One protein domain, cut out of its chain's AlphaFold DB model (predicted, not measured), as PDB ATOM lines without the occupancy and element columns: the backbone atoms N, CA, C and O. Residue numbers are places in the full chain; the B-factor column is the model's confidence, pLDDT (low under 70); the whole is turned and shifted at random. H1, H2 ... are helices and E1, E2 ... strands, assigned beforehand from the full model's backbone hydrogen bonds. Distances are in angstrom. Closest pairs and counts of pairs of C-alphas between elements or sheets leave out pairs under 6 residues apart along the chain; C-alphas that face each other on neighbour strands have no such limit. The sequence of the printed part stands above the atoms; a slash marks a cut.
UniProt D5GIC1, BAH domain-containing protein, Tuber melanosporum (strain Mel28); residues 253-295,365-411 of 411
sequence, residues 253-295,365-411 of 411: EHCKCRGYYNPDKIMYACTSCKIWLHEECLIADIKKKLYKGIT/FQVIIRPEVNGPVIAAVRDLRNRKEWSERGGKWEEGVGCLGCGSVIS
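What this domain is: This is residues 253 to 295 and 365 to 411 of the 411 residues of the protein "BAH domain-containing protein" of Tuber melanosporum (strain Mel28) (UniProt D5GIC1). What shape does the model make? A small wall of three strands, E3, E4 and E5, has one long helix, H1, packed slantwise over one face, and a small hairpin of E1 and E2 runs into the beginning of that helix. The unnamed residues 253 to 266 lie towards the hairpin's end of the longest axis, and the loop of residues 384 to 395 lies at the other end. What are its parts and size? The printed part has 90 residues, under half of them in named elements, which are mixed, helices and strands, in the order E1 E2 H1 E3 E4 E5; both sheets, E3 - E4 - E5 and E1 - E2, are antiparallel. It is only just compact, close to loose, with a radius of gyration of the C-alphas of 14.2 A, and elongated, with spans of 44 by 29 by 26 A.

Where its parts are: Where is the larger sheet? E3 is residues 365 to 371, 19.7 A long, and begins at C-alpha 365 at (16.075, -9.025, -25.591). E4 is residues 377 to 383, 19.6 A, and E5 is residues 396 to 400, 14.0 A, ending at C-alpha 400 at (31.821, -12.419, -27.970). Where are the other elements? H1 is residues 279 to 295, 24.5 A, beginning at C-alpha 279 at (23.777, -21.818, -22.405). E1 is residues 267 to 269, 6.6 A, and E2 is residues 276 to 278, 7.0 A.

How they stand to each other: How are the strands joined? E3, E4 and E5 form a meander, each strand the antiparallel neighbour of the one before, with N 368 and O 380 2.9 A apart and N 379 and O 399 2.8 A apart, both within hydrogen-bond range. E3 and E5 are edge strands. Where is H1? It is on the sheet at a height of 9.0 A, over E3 and E4, in two layers, a helix on one face of a sheet; on the local plane it stands at 45 degrees to E4, slantwise to the strands. The closest C-alphas of H1 and E3 are those of Ile 283 and Val 367, 6.2 A apart. In H1 every O i to N i+4 pair is within hydrogen-bond range. And the hairpin E1 and E2? Its strands are antiparallel, with N 268 and O 277 2.9 A apart, within hydrogen-bond range. E2 and E3 are apart.

The domain as a whole: How far does it reach? The two C-alphas farthest apart, those of Glu 253 and Lys 388, are 44.9 A apart. Is anything missing? Residues 296 to 364 are not printed, and C-alphas 295 and 365 are 14.3 A apart across the cut. Which link is long, and where is confidence low? The link from E4 to E5 is long, with 12 residues. The pLDDT is under 70 at residue 374 and residues 386 to 394.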
ATOM      1  N   GLU A 253      28.356 -31.523 -10.336       92.94
ATOM      2  CA  GLU A 253      28.085 -30.078 -10.417       92.94
ATOM      3  C   GLU A 253      28.912 -29.470 -11.564       92.94
ATOM      4  O   GLU A 253      30.129 -29.659 -11.624       92.94
ATOM      5  N   HIS A 254      28.271 -28.679 -12.424       91.25
ATOM      6  CA  HIS A 254      28.911 -27.907 -13.491       91.25
ATOM      7  C   HIS A 254      28.525 -26.423 -13.412       91.25
ATOM      8  O   HIS A 254      27.607 -26.027 -12.686       91.25
ATOM      9  N   CYS A 255      29.208 -25.595 -14.209       95.00
ATOM     10  CA  CYS A 255      28.987 -24.154 -14.336       95.00
ATOM     11  C   CYS A 255      29.170 -23.344 -13.034       95.00
ATOM     12  O   CYS A 255      29.225 -23.849 -11.913       95.00
ATOM     13  N   LYS A 256      29.250 -22.016 -13.169       94.38
ATOM     14  CA  LYS A 256      29.334 -21.090 -12.025       94.38
ATOM     15  C   LYS A 256      28.085 -21.130 -11.131       94.38
ATOM     16  O   LYS A 256      28.161 -20.754  -9.964       94.38
ATOM     17  N   CYS A 257      26.953 -21.599 -11.659       94.50
ATOM     18  CA  CYS A 257      25.709 -21.781 -10.914       94.50
ATOM     19  C   CYS A 257      25.685 -23.038 -10.021       94.50
ATOM     20  O   CYS A 257      24.816 -23.112  -9.154       94.50
ATOM     21  N   ARG A 258      26.621 -23.992 -10.203       94.12
ATOM     22  CA  ARG A 258      26.592 -25.342  -9.598       94.12
ATOM     23  C   ARG A 258      25.316 -26.123  -9.941       94.12
ATOM     24  O   ARG A 258      24.716 -26.776  -9.091       94.12
ATOM     25  N   GLY A 259      24.882 -26.003 -11.192       92.81
ATOM     26  CA  GLY A 259      23.794 -26.794 -11.761       92.81
ATOM     27  C   GLY A 259      24.324 -28.080 -12.390       92.81
ATOM     28  O   GLY A 259      25.481 -28.148 -12.798       92.81
ATOM     29  N   TYR A 260      23.481 -29.100 -12.496       94.75
ATOM     30  CA  TYR A 260      23.840 -30.355 -13.160       94.75
ATOM     31  C   TYR A 260      23.761 -30.219 -14.690       94.75
ATOM     32  O   TYR A 260      23.081 -29.330 -15.209       94.75
ATOM     33  N   TYR A 261      24.471 -31.077 -15.419       92.62
ATOM     34  CA  TYR A 261      24.450 -31.118 -16.884       92.62
ATOM     35  C   TYR A 261      23.239 -31.920 -17.393       92.62
ATOM     36  O   TYR A 261      22.957 -32.993 -16.856       92.62
ATOM     37  N   ASN A 262      22.537 -31.417 -18.416       95.00
ATOM     38  CA  ASN A 262      21.596 -32.207 -19.216       95.00
ATOM     39  C   ASN A 262      22.261 -32.574 -20.556       95.00
ATOM     40  O   ASN A 262      22.533 -31.640 -21.312       95.00
ATOM     41  N   PRO A 263      22.497 -33.863 -20.867       92.81
ATOM     42  CA  PRO A 263      23.152 -34.273 -22.111       92.81
ATOM     43  C   PRO A 263      22.375 -33.893 -23.381       92.81
ATOM     44  O   PRO A 263      22.991 -33.711 -24.424       92.81
ATOM     45  N   ASP A 264      21.058 -33.667 -23.300       92.19
ATOM     46  CA  ASP A 264      20.249 -33.195 -24.436       92.19
ATOM     47  C   ASP A 264      20.496 -31.705 -24.777       92.19
ATOM     48  O   ASP A 264      19.891 -31.167 -25.708       92.19
ATOM     49  N   LYS A 265      21.309 -30.986 -23.985       92.62
ATOM     50  CA  LYS A 265      21.545 -29.539 -24.110       92.62
ATOM     51  C   LYS A 265      23.016 -29.224 -24.347       92.62
ATOM     52  O   LYS A 265      23.902 -29.826 -23.750       92.62
ATOM     53  N   ILE A 266      23.278 -28.187 -25.138       91.00
ATOM     54  CA  ILE A 266      24.636 -27.683 -25.352       91.00
ATOM     55  C   ILE A 266      25.161 -27.017 -24.068       91.00
ATOM     56  O   ILE A 266      24.492 -26.197 -23.429       91.00
ATOM     57  N   MET A 267      26.399 -27.355 -23.711       92.38
ATOM     58  CA  MET A 267      27.222 -26.601 -22.771       92.38
ATOM     59  C   MET A 267      28.474 -26.096 -23.489       92.38
ATOM     60  O   MET A 267      28.951 -26.716 -24.434       92.38
ATOM     61  N   TYR A 268      29.012 -24.971 -23.025       92.88
ATOM     62  CA  TYR A 268      30.166 -24.314 -23.633       92.88
ATOM     63  C   TYR A 268      31.381 -24.423 -22.701       92.88
ATOM     64  O   TYR A 268      31.348 -23.923 -21.570       92.88
ATOM     65  N   ALA A 269      32.442 -25.089 -23.157       92.62
ATOM     66  CA  ALA A 269      33.692 -25.251 -22.418       92.62
ATOM     67  C   ALA A 269      34.581 -24.008 -22.559       92.62
ATOM     68  O   ALA A 269      34.907 -23.589 -23.663       92.62
ATOM     69  N   CYS A 270      35.031 -23.415 -21.452       93.19
ATOM     70  CA  CYS A 270      36.008 -22.327 -21.525       93.19
ATOM     71  C   CYS A 270      37.436 -22.872 -21.681       93.19
ATOM     72  O   CYS A 270      37.994 -23.428 -20.731       93.19
ATOM     73  N   THR A 271      38.074 -22.628 -22.828       91.88
ATOM     74  CA  THR A 271      39.476 -22.996 -23.096       91.88
ATOM     75  C   THR A 271      40.456 -22.539 -22.019       91.88
ATOM     76  O   THR A 271      41.337 -23.325 -21.662       91.88
ATOM     77  N   SER A 272      40.289 -21.325 -21.477       92.81
ATOM     78  CA  SER A 272      41.212 -20.718 -20.503       92.81
ATOM     79  C   SER A 272      41.146 -21.323 -19.097       92.81
ATOM     80  O   SER A 272      42.180 -21.443 -18.448       92.81
ATOM     81  N   CYS A 273      39.954 -21.677 -18.595       94.00
ATOM     82  CA  CYS A 273      39.777 -22.132 -17.203       94.00
ATOM     83  C   CYS A 273      39.056 -23.482 -17.040       94.00
ATOM     84  O   CYS A 273      38.776 -23.889 -15.914       94.00
ATOM     85  N   LYS A 274      38.770 -24.179 -18.149       91.44
ATOM     86  CA  LYS A 274      38.197 -25.537 -18.224       91.44
ATOM     87  C   LYS A 274      36.876 -25.737 -17.464       91.44
ATOM     88  O   LYS A 274      36.513 -26.854 -17.112       91.44
ATOM     89  N   ILE A 275      36.128 -24.655 -17.228       92.19
ATOM     90  CA  ILE A 275      34.755 -24.734 -16.720       92.19
ATOM     91  C   ILE A 275      33.771 -24.871 -17.885       92.19
ATOM     92  O   ILE A 275      33.791 -24.073 -18.823       92.19
ATOM     93  N   TRP A 276      32.888 -25.860 -17.784       93.88
ATOM     94  CA  TRP A 276      31.723 -26.026 -18.648       93.88
ATOM     95  C   TRP A 276      30.580 -25.126 -18.170       93.88
ATOM     96  O   TRP A 276      30.257 -25.111 -16.979       93.88
ATOM     97  N   LEU A 277      29.974 -24.359 -19.078       95.94
ATOM     98  CA  LEU A 277      28.946 -23.356 -18.781       95.94
ATOM     99  C   LEU A 277      27.634 -23.663 -19.513       95.94
ATOM    100  O   LEU A 277      27.636 -23.931 -20.712       95.94
ATOM    101  N   HIS A 278      26.504 -23.609 -18.800       96.00
ATOM    102  CA  HIS A 278      25.180 -23.772 -19.411       96.00
ATOM    103  C   HIS A 278      24.847 -22.580 -20.309       96.00
ATOM    104  O   HIS A 278      24.998 -21.432 -19.881       96.00
ATOM    105  N   GLU A 279      24.289 -22.847 -21.490       95.44
ATOM    106  CA  GLU A 279      23.777 -21.818 -22.405       95.44
ATOM    107  C   GLU A 279      22.822 -20.834 -21.708       95.44
ATOM    108  O   GLU A 279      22.995 -19.620 -21.785       95.44
ATOM    109  N   GLU A 280      21.875 -21.358 -20.927       95.31
ATOM    110  CA  GLU A 280      20.902 -20.580 -20.148       95.31
ATOM    111  C   GLU A 280      21.574 -19.587 -19.180       95.31
ATOM    112  O   GLU A 280      21.105 -18.462 -19.007       95.31
ATOM    113  N   CYS A 281      22.705 -19.972 -18.574       96.19
ATOM    114  CA  CYS A 281      23.457 -19.110 -17.658       96.19
ATOM    115  C   CYS A 281      24.228 -18.008 -18.398       96.19
ATOM    116  O   CYS A 281      24.345 -16.895 -17.882       96.19
ATOM    117  N   LEU A 282      24.734 -18.300 -19.598       96.12
ATOM    118  CA  LEU A 282      25.396 -17.324 -20.465       96.12
ATOM    119  C   LEU A 282      24.381 -16.302 -21.001       96.12
ATOM    120  O   LEU A 282      24.581 -15.099 -20.845       96.12
ATOM    121  N   ILE A 283      23.241 -16.772 -21.519       95.31
ATOM    122  CA  ILE A 283      22.118 -15.930 -21.961       95.31
ATOM    123  C   ILE A 283      21.628 -15.016 -20.829       95.31
ATOM    124  O   ILE A 283      21.397 -13.827 -21.057       95.31
ATOM    125  N   ALA A 284      21.497 -15.537 -19.603       94.94
ATOM    126  CA  ALA A 284      21.073 -14.747 -18.448       94.94
ATOM    127  C   ALA A 284      22.074 -13.636 -18.078       94.94
ATOM    128  O   ALA A 284      21.655 -12.522 -17.755       94.94
ATOM    129  N   ASP A 285      23.383 -13.900 -18.147       95.25
ATOM    130  CA  ASP A 285      24.419 -12.898 -17.865       95.25
ATOM    131  C   ASP A 285      24.493 -11.813 -18.955       95.25
ATOM    132  O   ASP A 285      24.563 -10.624 -18.635       95.25
ATOM    133  N   ILE A 286      24.369 -12.201 -20.230       93.88
ATOM    134  CA  ILE A 286      24.276 -11.277 -21.374       93.88
ATOM    135  C   ILE A 286      23.043 -10.381 -21.224       93.88
ATOM    136  O   ILE A 286      23.183  -9.162 -21.127       93.88
ATOM    137  N   LYS A 287      21.840 -10.962 -21.071       93.06
ATOM    138  CA  LYS A 287      20.606 -10.199 -20.802       93.06
ATOM    139  C   LYS A 287      20.796  -9.214 -19.643       93.06
ATOM    140  O   LYS A 287      20.431  -8.048 -19.763       93.06
ATOM    141  N   LYS A 288      21.398  -9.653 -18.532       92.50
ATOM    142  CA  LYS A 288      21.639  -8.822 -17.343       92.50
ATOM    143  C   LYS A 288      22.566  -7.630 -17.616       92.50
ATOM    144  O   LYS A 288      22.266  -6.533 -17.143       92.50
ATOM    145  N   LYS A 289      23.653  -7.812 -18.375       90.88
ATOM    146  CA  LYS A 289      24.546  -6.719 -18.812       90.88
ATOM    147  C   LYS A 289      23.789  -5.689 -19.653       90.88
ATOM    148  O   LYS A 289      23.885  -4.492 -19.390       90.88
ATOM    149  N   LEU A 290      22.972  -6.155 -20.595       89.69
ATOM    150  CA  LEU A 290      22.179  -5.292 -21.470       89.69
ATOM    151  C   LEU A 290      21.100  -4.518 -20.701       89.69
ATOM    152  O   LEU A 290      20.958  -3.313 -20.898       89.69
ATOM    153  N   TYR A 291      20.397  -5.157 -19.757       87.62
ATOM    154  CA  TYR A 291      19.475  -4.459 -18.854       87.62
ATOM    155  C   TYR A 291      20.183  -3.374 -18.034       87.62
ATOM    156  O   TYR A 291      19.659  -2.264 -17.937       87.62
ATOM    157  N   LYS A 292      21.386  -3.660 -17.514       88.31
ATOM    158  CA  LYS A 292      22.200  -2.692 -16.766       88.31
ATOM    159  C   LYS A 292      22.523  -1.448 -17.610       88.31
ATOM    160  O   LYS A 292      22.309  -0.329 -17.148       88.31
ATOM    161  N   GLY A 293      22.948  -1.638 -18.862       83.00
ATOM    162  CA  GLY A 293      23.228  -0.543 -19.801       83.00
ATOM    163  C   GLY A 293      22.002   0.306 -20.175       83.00
ATOM    164  O   GLY A 293      22.149   1.481 -20.500       83.00
ATOM    165  N   ILE A 294      20.779  -0.236 -20.080       81.00
ATOM    166  CA  ILE A 294      19.554   0.576 -20.200       81.00
ATOM    167  C   ILE A 294      19.334   1.421 -18.940       81.00
ATOM    168  O   ILE A 294      18.946   2.581 -19.052       81.00
ATOM    169  N   THR A 295      19.507   0.840 -17.749       77.31
ATOM    170  CA  THR A 295      19.142   1.496 -16.482       77.31
ATOM    171  C   THR A 295      20.140   2.546 -16.013       77.31
ATOM    172  O   THR A 295      19.735   3.478 -15.327       77.31
ATOM    173  N   PHE A 365      14.995  -8.469 -24.780       89.19
ATOM    174  CA  PHE A 365      16.075  -9.025 -25.591       89.19
ATOM    175  C   PHE A 365      15.838 -10.500 -25.911       89.19
ATOM    176  O   PHE A 365      15.561 -11.310 -25.022       89.19
ATOM    177  N   GLN A 366      16.036 -10.858 -27.177       91.25
ATOM    178  CA  GLN A 366      16.292 -12.221 -27.624       91.25
ATOM    179  C   GLN A 366      17.810 -12.387 -27.781       91.25
ATOM    180  O   GLN A 366      18.466 -11.538 -28.379       91.25
ATOM    181  N   VAL A 367      18.366 -13.467 -27.235       94.19
ATOM    182  CA  VAL A 367      19.795 -13.806 -27.313       94.19
ATOM    183  C   VAL A 367      19.887 -15.250 -27.787       94.19
ATOM    184  O   VAL A 367      19.175 -16.102 -27.256       94.19
ATOM    185  N   ILE A 368      20.727 -15.515 -28.783       93.94
ATOM    186  CA  ILE A 368      21.012 -16.858 -29.300       93.94
ATOM    187  C   ILE A 368      22.529 -17.011 -29.333       93.94
ATOM    188  O   ILE A 368      23.203 -16.196 -29.959       93.94
ATOM    189  N   ILE A 369      23.062 -18.032 -28.667       94.38
ATOM    190  CA  ILE A 369      24.497 -18.326 -28.685       94.38
ATOM    191  C   ILE A 369      24.795 -19.284 -29.843       94.38
ATOM    192  O   ILE A 369      23.955 -20.105 -30.215       94.38
ATOM    193  N   ARG A 370      25.959 -19.116 -30.476       90.56
ATOM    194  CA  ARG A 370      26.441 -19.938 -31.586       90.56
ATOM    195  C   ARG A 370      27.956 -20.137 -31.465       90.56
ATOM    196  O   ARG A 370      28.667 -19.143 -31.308       90.56
ATOM    197  N   PRO A 371      28.472 -21.372 -31.562       85.75
ATOM    198  CA  PRO A 371      29.888 -21.582 -31.836       85.75
ATOM    199  C   PRO A 371      30.183 -21.224 -33.301       85.75
ATOM    200  O   PRO A 371      29.423 -21.597 -34.198       85.75
ATOM    201  N   GLU A 372      31.284 -20.519 -33.555       80.25
ATOM    202  CA  GLU A 372      31.820 -20.345 -34.908       80.25
ATOM    203  C   GLU A 372      32.839 -21.447 -35.230       80.25
ATOM    204  O   GLU A 372      33.590 -21.897 -34.365       80.25
ATOM    205  N   VAL A 373      32.900 -21.887 -36.489       72.31
ATOM    206  CA  VAL A 373      33.852 -22.930 -36.907       72.31
ATOM    207  C   VAL A 373      35.272 -22.356 -36.888       72.31
ATOM    208  O   VAL A 373      35.640 -21.572 -37.761       72.31
ATOM    209  N   ASN A 374      36.067 -22.769 -35.895       69.94
ATOM    210  CA  ASN A 374      37.388 -22.217 -35.557       69.94
ATOM    211  C   ASN A 374      37.372 -20.735 -35.116       69.94
ATOM    212  O   ASN A 374      38.397 -20.056 -35.214       69.94
ATOM    213  N   GLY A 375      36.228 -20.230 -34.647       80.12
ATOM    214  CA  GLY A 375      36.064 -18.861 -34.148       80.12
ATOM    215  C   GLY A 375      35.612 -18.817 -32.682       80.12
ATOM    216  O   GLY A 375      35.328 -19.856 -32.089       80.12
ATOM    217  N   PRO A 376      35.551 -17.623 -32.066       86.94
ATOM    218  CA  PRO A 376      34.985 -17.465 -30.732       86.94
ATOM    219  C   PRO A 376      33.498 -17.844 -30.707       86.94
ATOM    220  O   PRO A 376      32.787 -17.774 -31.707       86.94
ATOM    221  N   VAL A 377      32.988 -18.184 -29.527       92.00
ATOM    222  CA  VAL A 377      31.549 -18.352 -29.306       92.00
ATOM    223  C   VAL A 377      30.890 -16.971 -29.309       92.00
ATOM    224  O   VAL A 377      31.218 -16.108 -28.489       92.00
ATOM    225  N   ILE A 378      29.939 -16.768 -30.221       93.94
ATOM    226  CA  ILE A 378      29.243 -15.499 -30.451       93.94
ATOM    227  C   ILE A 378      27.812 -15.567 -29.915       93.94
ATOM    228  O   ILE A 378      27.105 -16.562 -30.082       93.94
ATOM    229  N   ALA A 379      27.351 -14.482 -29.296       94.50
ATOM    230  CA  ALA A 379      25.945 -14.251 -29.006       94.50
ATOM    231  C   ALA A 379      25.349 -13.292 -30.038       94.50
ATOM    232  O   ALA A 379      25.680 -12.108 -30.062       94.50
ATOM    233  N   ALA A 380      24.423 -13.798 -30.850       93.69
ATOM    234  CA  ALA A 380      23.563 -12.981 -31.690       93.69
ATOM    235  C   ALA A 380      22.425 -12.412 -30.832       93.69
ATOM    236  O   ALA A 380      21.564 -13.150 -30.335       93.69
ATOM    237  N   VAL A 381      22.425 -11.094 -30.648       93.38
ATOM    238  CA  VAL A 381      21.448 -10.373 -29.831       93.38
ATOM    239  C   VAL A 381      20.484  -9.594 -30.715       93.38
ATOM    240  O   VAL A 381      20.856  -8.982 -31.718       93.38
ATOM    241  N   ARG A 382      19.215  -9.594 -30.312       90.94
ATOM    242  CA  ARG A 382      18.145  -8.804 -30.908       90.94
ATOM    243  C   ARG A 382      17.356  -8.091 -29.816       90.94
ATOM    244  O   ARG A 382      16.696  -8.730 -28.996       90.94
ATOM    245  N   ASP A 383      17.385  -6.767 -29.851       88.81
ATOM    246  CA  ASP A 383      16.452  -5.912 -29.121       88.81
ATOM    247  C   ASP A 383      15.032  -6.104 -29.681       88.81
ATOM    248  O   ASP A 383      14.823  -6.180 -30.895       88.81
ATOM    249  N   LEU A 384      14.050  -6.216 -28.791       86.12
ATOM    250  CA  LEU A 384      12.632  -6.372 -29.125       86.12
ATOM    251  C   LEU A 384      11.817  -5.106 -28.810       86.12
ATOM    252  O   LEU A 384      10.620  -5.048 -29.096       86.12
ATOM    253  N   ARG A 385      12.449  -4.065 -28.250       83.25
ATOM    254  CA  ARG A 385      11.800  -2.787 -27.933       83.25
ATOM    255  C   ARG A 385      11.609  -1.960 -29.202       83.25
ATOM    256  O   ARG A 385      12.573  -1.617 -29.878       83.25
ATOM    257  N   ASN A 386      10.374  -1.552 -29.478       65.25
ATOM    258  CA  ASN A 386      10.052  -0.673 -30.603       65.25
ATOM    259  C   ASN A 386      10.611   0.752 -30.384       65.25
ATOM    260  O   ASN A 386       9.933   1.614 -29.820       65.25
ATOM    261  N   ARG A 387      11.857   0.998 -30.813       63.22
ATOM    262  CA  ARG A 387      12.474   2.331 -30.888       63.22
ATOM    263  C   ARG A 387      12.510   2.829 -32.332       63.22
ATOM    264  O   ARG A 387      12.985   2.133 -33.221       63.22
ATOM    265  N   LYS A 388      12.152   4.102 -32.531       54.62
ATOM    266  CA  LYS A 388      12.390   4.845 -33.789       54.62
ATOM    267  C   LYS A 388      13.880   5.093 -34.093       54.62
ATOM    268  O   LYS A 388      14.199   5.596 -35.159       54.62
ATOM    269  N   GLU A 389      14.764   4.783 -33.148       53.75
ATOM    270  CA  GLU A 389      16.201   5.099 -33.165       53.75
ATOM    271  C   GLU A 389      17.083   3.913 -33.591       53.75
ATOM    272  O   GLU A 389      18.306   3.977 -33.473       53.75
ATOM    273  N   TRP A 390      16.499   2.797 -34.041       55.88
ATOM    274  CA  TRP A 390      17.303   1.716 -34.608       55.88
ATOM    275  C   TRP A 390      17.970   2.189 -35.904       55.88
ATOM    276  O   TRP A 390      17.297   2.534 -36.873       55.88
ATOM    277  N   SER A 391      19.304   2.164 -35.913       55.06
ATOM    278  CA  SER A 391      20.116   2.310 -37.122       55.06
ATOM    279  C   SER A 391      19.834   1.180 -38.121       55.06
ATOM    280  O   SER A 391      19.107   0.233 -37.818       55.06
ATOM    281  N   GLU A 392      20.454   1.237 -39.301       54.38
ATOM    282  CA  GLU A 392      20.265   0.291 -40.416       54.38
ATOM    283  C   GLU A 392      20.367  -1.201 -40.024       54.38
ATOM    284  O   GLU A 392      19.762  -2.056 -40.667       54.38
ATOM    285  N   ARG A 393      21.063  -1.526 -38.923       56.22
ATOM    286  CA  ARG A 393      21.162  -2.888 -38.359       56.22
ATOM    287  C   ARG A 393      19.914  -3.369 -37.589       56.22
ATOM    288  O   ARG A 393      19.891  -4.505 -37.118       56.22
ATOM    289  N   GLY A 394      18.866  -2.552 -37.467       66.25
ATOM    290  CA  GLY A 394      17.521  -2.987 -37.061       66.25
ATOM    291  C   GLY A 394      17.438  -3.647 -35.680       66.25
ATOM    292  O   GLY A 394      16.779  -4.677 -35.535       66.25
ATOM    293  N   GLY A 395      18.149  -3.098 -34.690       79.25
ATOM    294  CA  GLY A 395      18.143  -3.602 -33.311       79.25
ATOM    295  C   GLY A 395      18.927  -4.901 -33.087       79.25
ATOM    296  O   GLY A 395      18.747  -5.531 -32.045       79.25
ATOM    297  N   LYS A 396      19.770  -5.323 -34.041       88.44
ATOM    298  CA  LYS A 396      20.595  -6.537 -33.948       88.44
ATOM    299  C   LYS A 396      22.088  -6.219 -33.886       88.44
ATOM    300  O   LYS A 396      22.557  -5.306 -34.566       88.44
ATOM    301  N   TRP A 397      22.825  -7.016 -33.122       91.12
ATOM    302  CA  TRP A 397      24.289  -7.057 -33.114       91.12
ATOM    303  C   TRP A 397      24.770  -8.433 -32.641       91.12
ATOM    304  O   TRP A 397      23.980  -9.263 -32.193       91.12
ATOM    305  N   GLU A 398      26.074  -8.651 -32.739       92.31
ATOM    306  CA  GLU A 398      26.760  -9.855 -32.282       92.31
ATOM    307  C   GLU A 398      27.881  -9.448 -31.318       92.31
ATOM    308  O   GLU A 398      28.523  -8.412 -31.509       92.31
ATOM    309  N   GLU A 399      28.079 -10.220 -30.247       91.12
ATOM    310  CA  GLU A 399      29.126  -9.985 -29.244       91.12
ATOM    311  C   GLU A 399      29.781 -11.297 -28.782       91.12
ATOM    312  O   GLU A 399      29.140 -12.349 -28.748       91.12
ATOM    313  N   GLY A 400      31.070 -11.248 -28.434       92.12
ATOM    314  CA  GLY A 400      31.821 -12.419 -27.970       92.12
ATOM    315  C   GLY A 400      31.398 -12.856 -26.567       92.12
ATOM    316  O   GLY A 400      31.344 -12.047 -25.637       92.12
ATOM    317  N   VAL A 401      31.119 -14.147 -26.386       95.25
ATOM    318  CA  VAL A 401      30.590 -14.674 -25.124       95.25
ATOM    319  C   VAL A 401      31.699 -14.812 -24.084       95.25
ATOM    320  O   VAL A 401      32.519 -15.725 -24.130       95.25
ATOM    321  N   GLY A 402      31.710 -13.907 -23.104       94.88
ATOM    322  CA  GLY A 402      32.634 -13.951 -21.969       94.88
ATOM    323  C   GLY A 402      32.317 -15.074 -20.973       94.88
ATOM    324  O   GLY A 402      31.190 -15.206 -20.491       94.88
ATOM    325  N   CYS A 403      33.335 -15.849 -20.603       96.25
ATOM    326  CA  CYS A 403      33.271 -16.903 -19.600       96.25
ATOM    327  C   CYS A 403      32.831 -16.353 -18.236       96.25
ATOM    328  O   CYS A 403      33.496 -15.496 -17.651       96.25
ATOM    329  N   LEU A 404      31.774 -16.931 -17.653       96.00
ATOM    330  CA  LEU A 404      31.303 -16.540 -16.318       96.00
ATOM    331  C   LEU A 404      32.375 -16.747 -15.231       96.00
ATOM    332  O   LEU A 404      32.345 -16.061 -14.210       96.00
ATOM    333  N   GLY A 405      33.290 -17.703 -15.421       93.50
ATOM    334  CA  GLY A 405      34.386 -18.023 -14.504       93.50
ATOM    335  C   GLY A 405      35.493 -16.967 -14.494       93.50
ATOM    336  O   GLY A 405      35.683 -16.312 -13.471       93.50
ATOM    337  N   CYS A 406      36.202 -16.811 -15.617       95.06
ATOM    338  CA  CYS A 406      37.423 -15.998 -15.728       95.06
ATOM    339  C   CYS A 406      37.292 -14.714 -16.571       95.06
ATOM    340  O   CYS A 406      38.253 -13.959 -16.660       95.06
ATOM    341  N   GLY A 407      36.144 -14.456 -17.202       93.50
ATOM    342  CA  GLY A 407      35.914 -13.287 -18.060       93.50
ATOM    343  C   GLY A 407      36.412 -13.423 -19.505       93.50
ATOM    344  O   GLY A 407      35.840 -12.781 -20.382       93.50
ATOM    345  N   SER A 408      37.405 -14.281 -19.773       94.12
ATOM    346  CA  SER A 408      37.908 -14.593 -21.124       94.12
ATOM    347  C   SER A 408      36.780 -14.955 -22.092       94.12
ATOM    348  O   SER A 408      35.870 -15.690 -21.712       94.12
ATOM    349  N   VAL A 409      36.854 -14.493 -23.343       93.50
ATOM    350  CA  VAL A 409      35.942 -14.944 -24.409       93.50
ATOM    351  C   VAL A 409      36.067 -16.463 -24.571       93.50
ATOM    352  O   VAL A 409      37.170 -17.005 -24.505       93.50
ATOM    353  N   ILE A 410      34.936 -17.153 -24.714       93.12
ATOM    354  CA  ILE A 410      34.889 -18.593 -24.976       93.12
ATOM    355  C   ILE A 410      35.214 -18.832 -26.458       93.12
ATOM    356  O   ILE A 410      34.755 -18.085 -27.321       93.12
ATOM    357  N   SER A 411      36.005 -19.865 -26.732       84.94
ATOM    358  CA  SER A 411      36.521 -20.277 -28.044       84.94
ATOM    359  C   SER A 411      36.546 -21.797 -28.101       84.94
ATOM    360  O   SER A 411      37.089 -22.331 -27.105       84.94
TER     361      SER A 411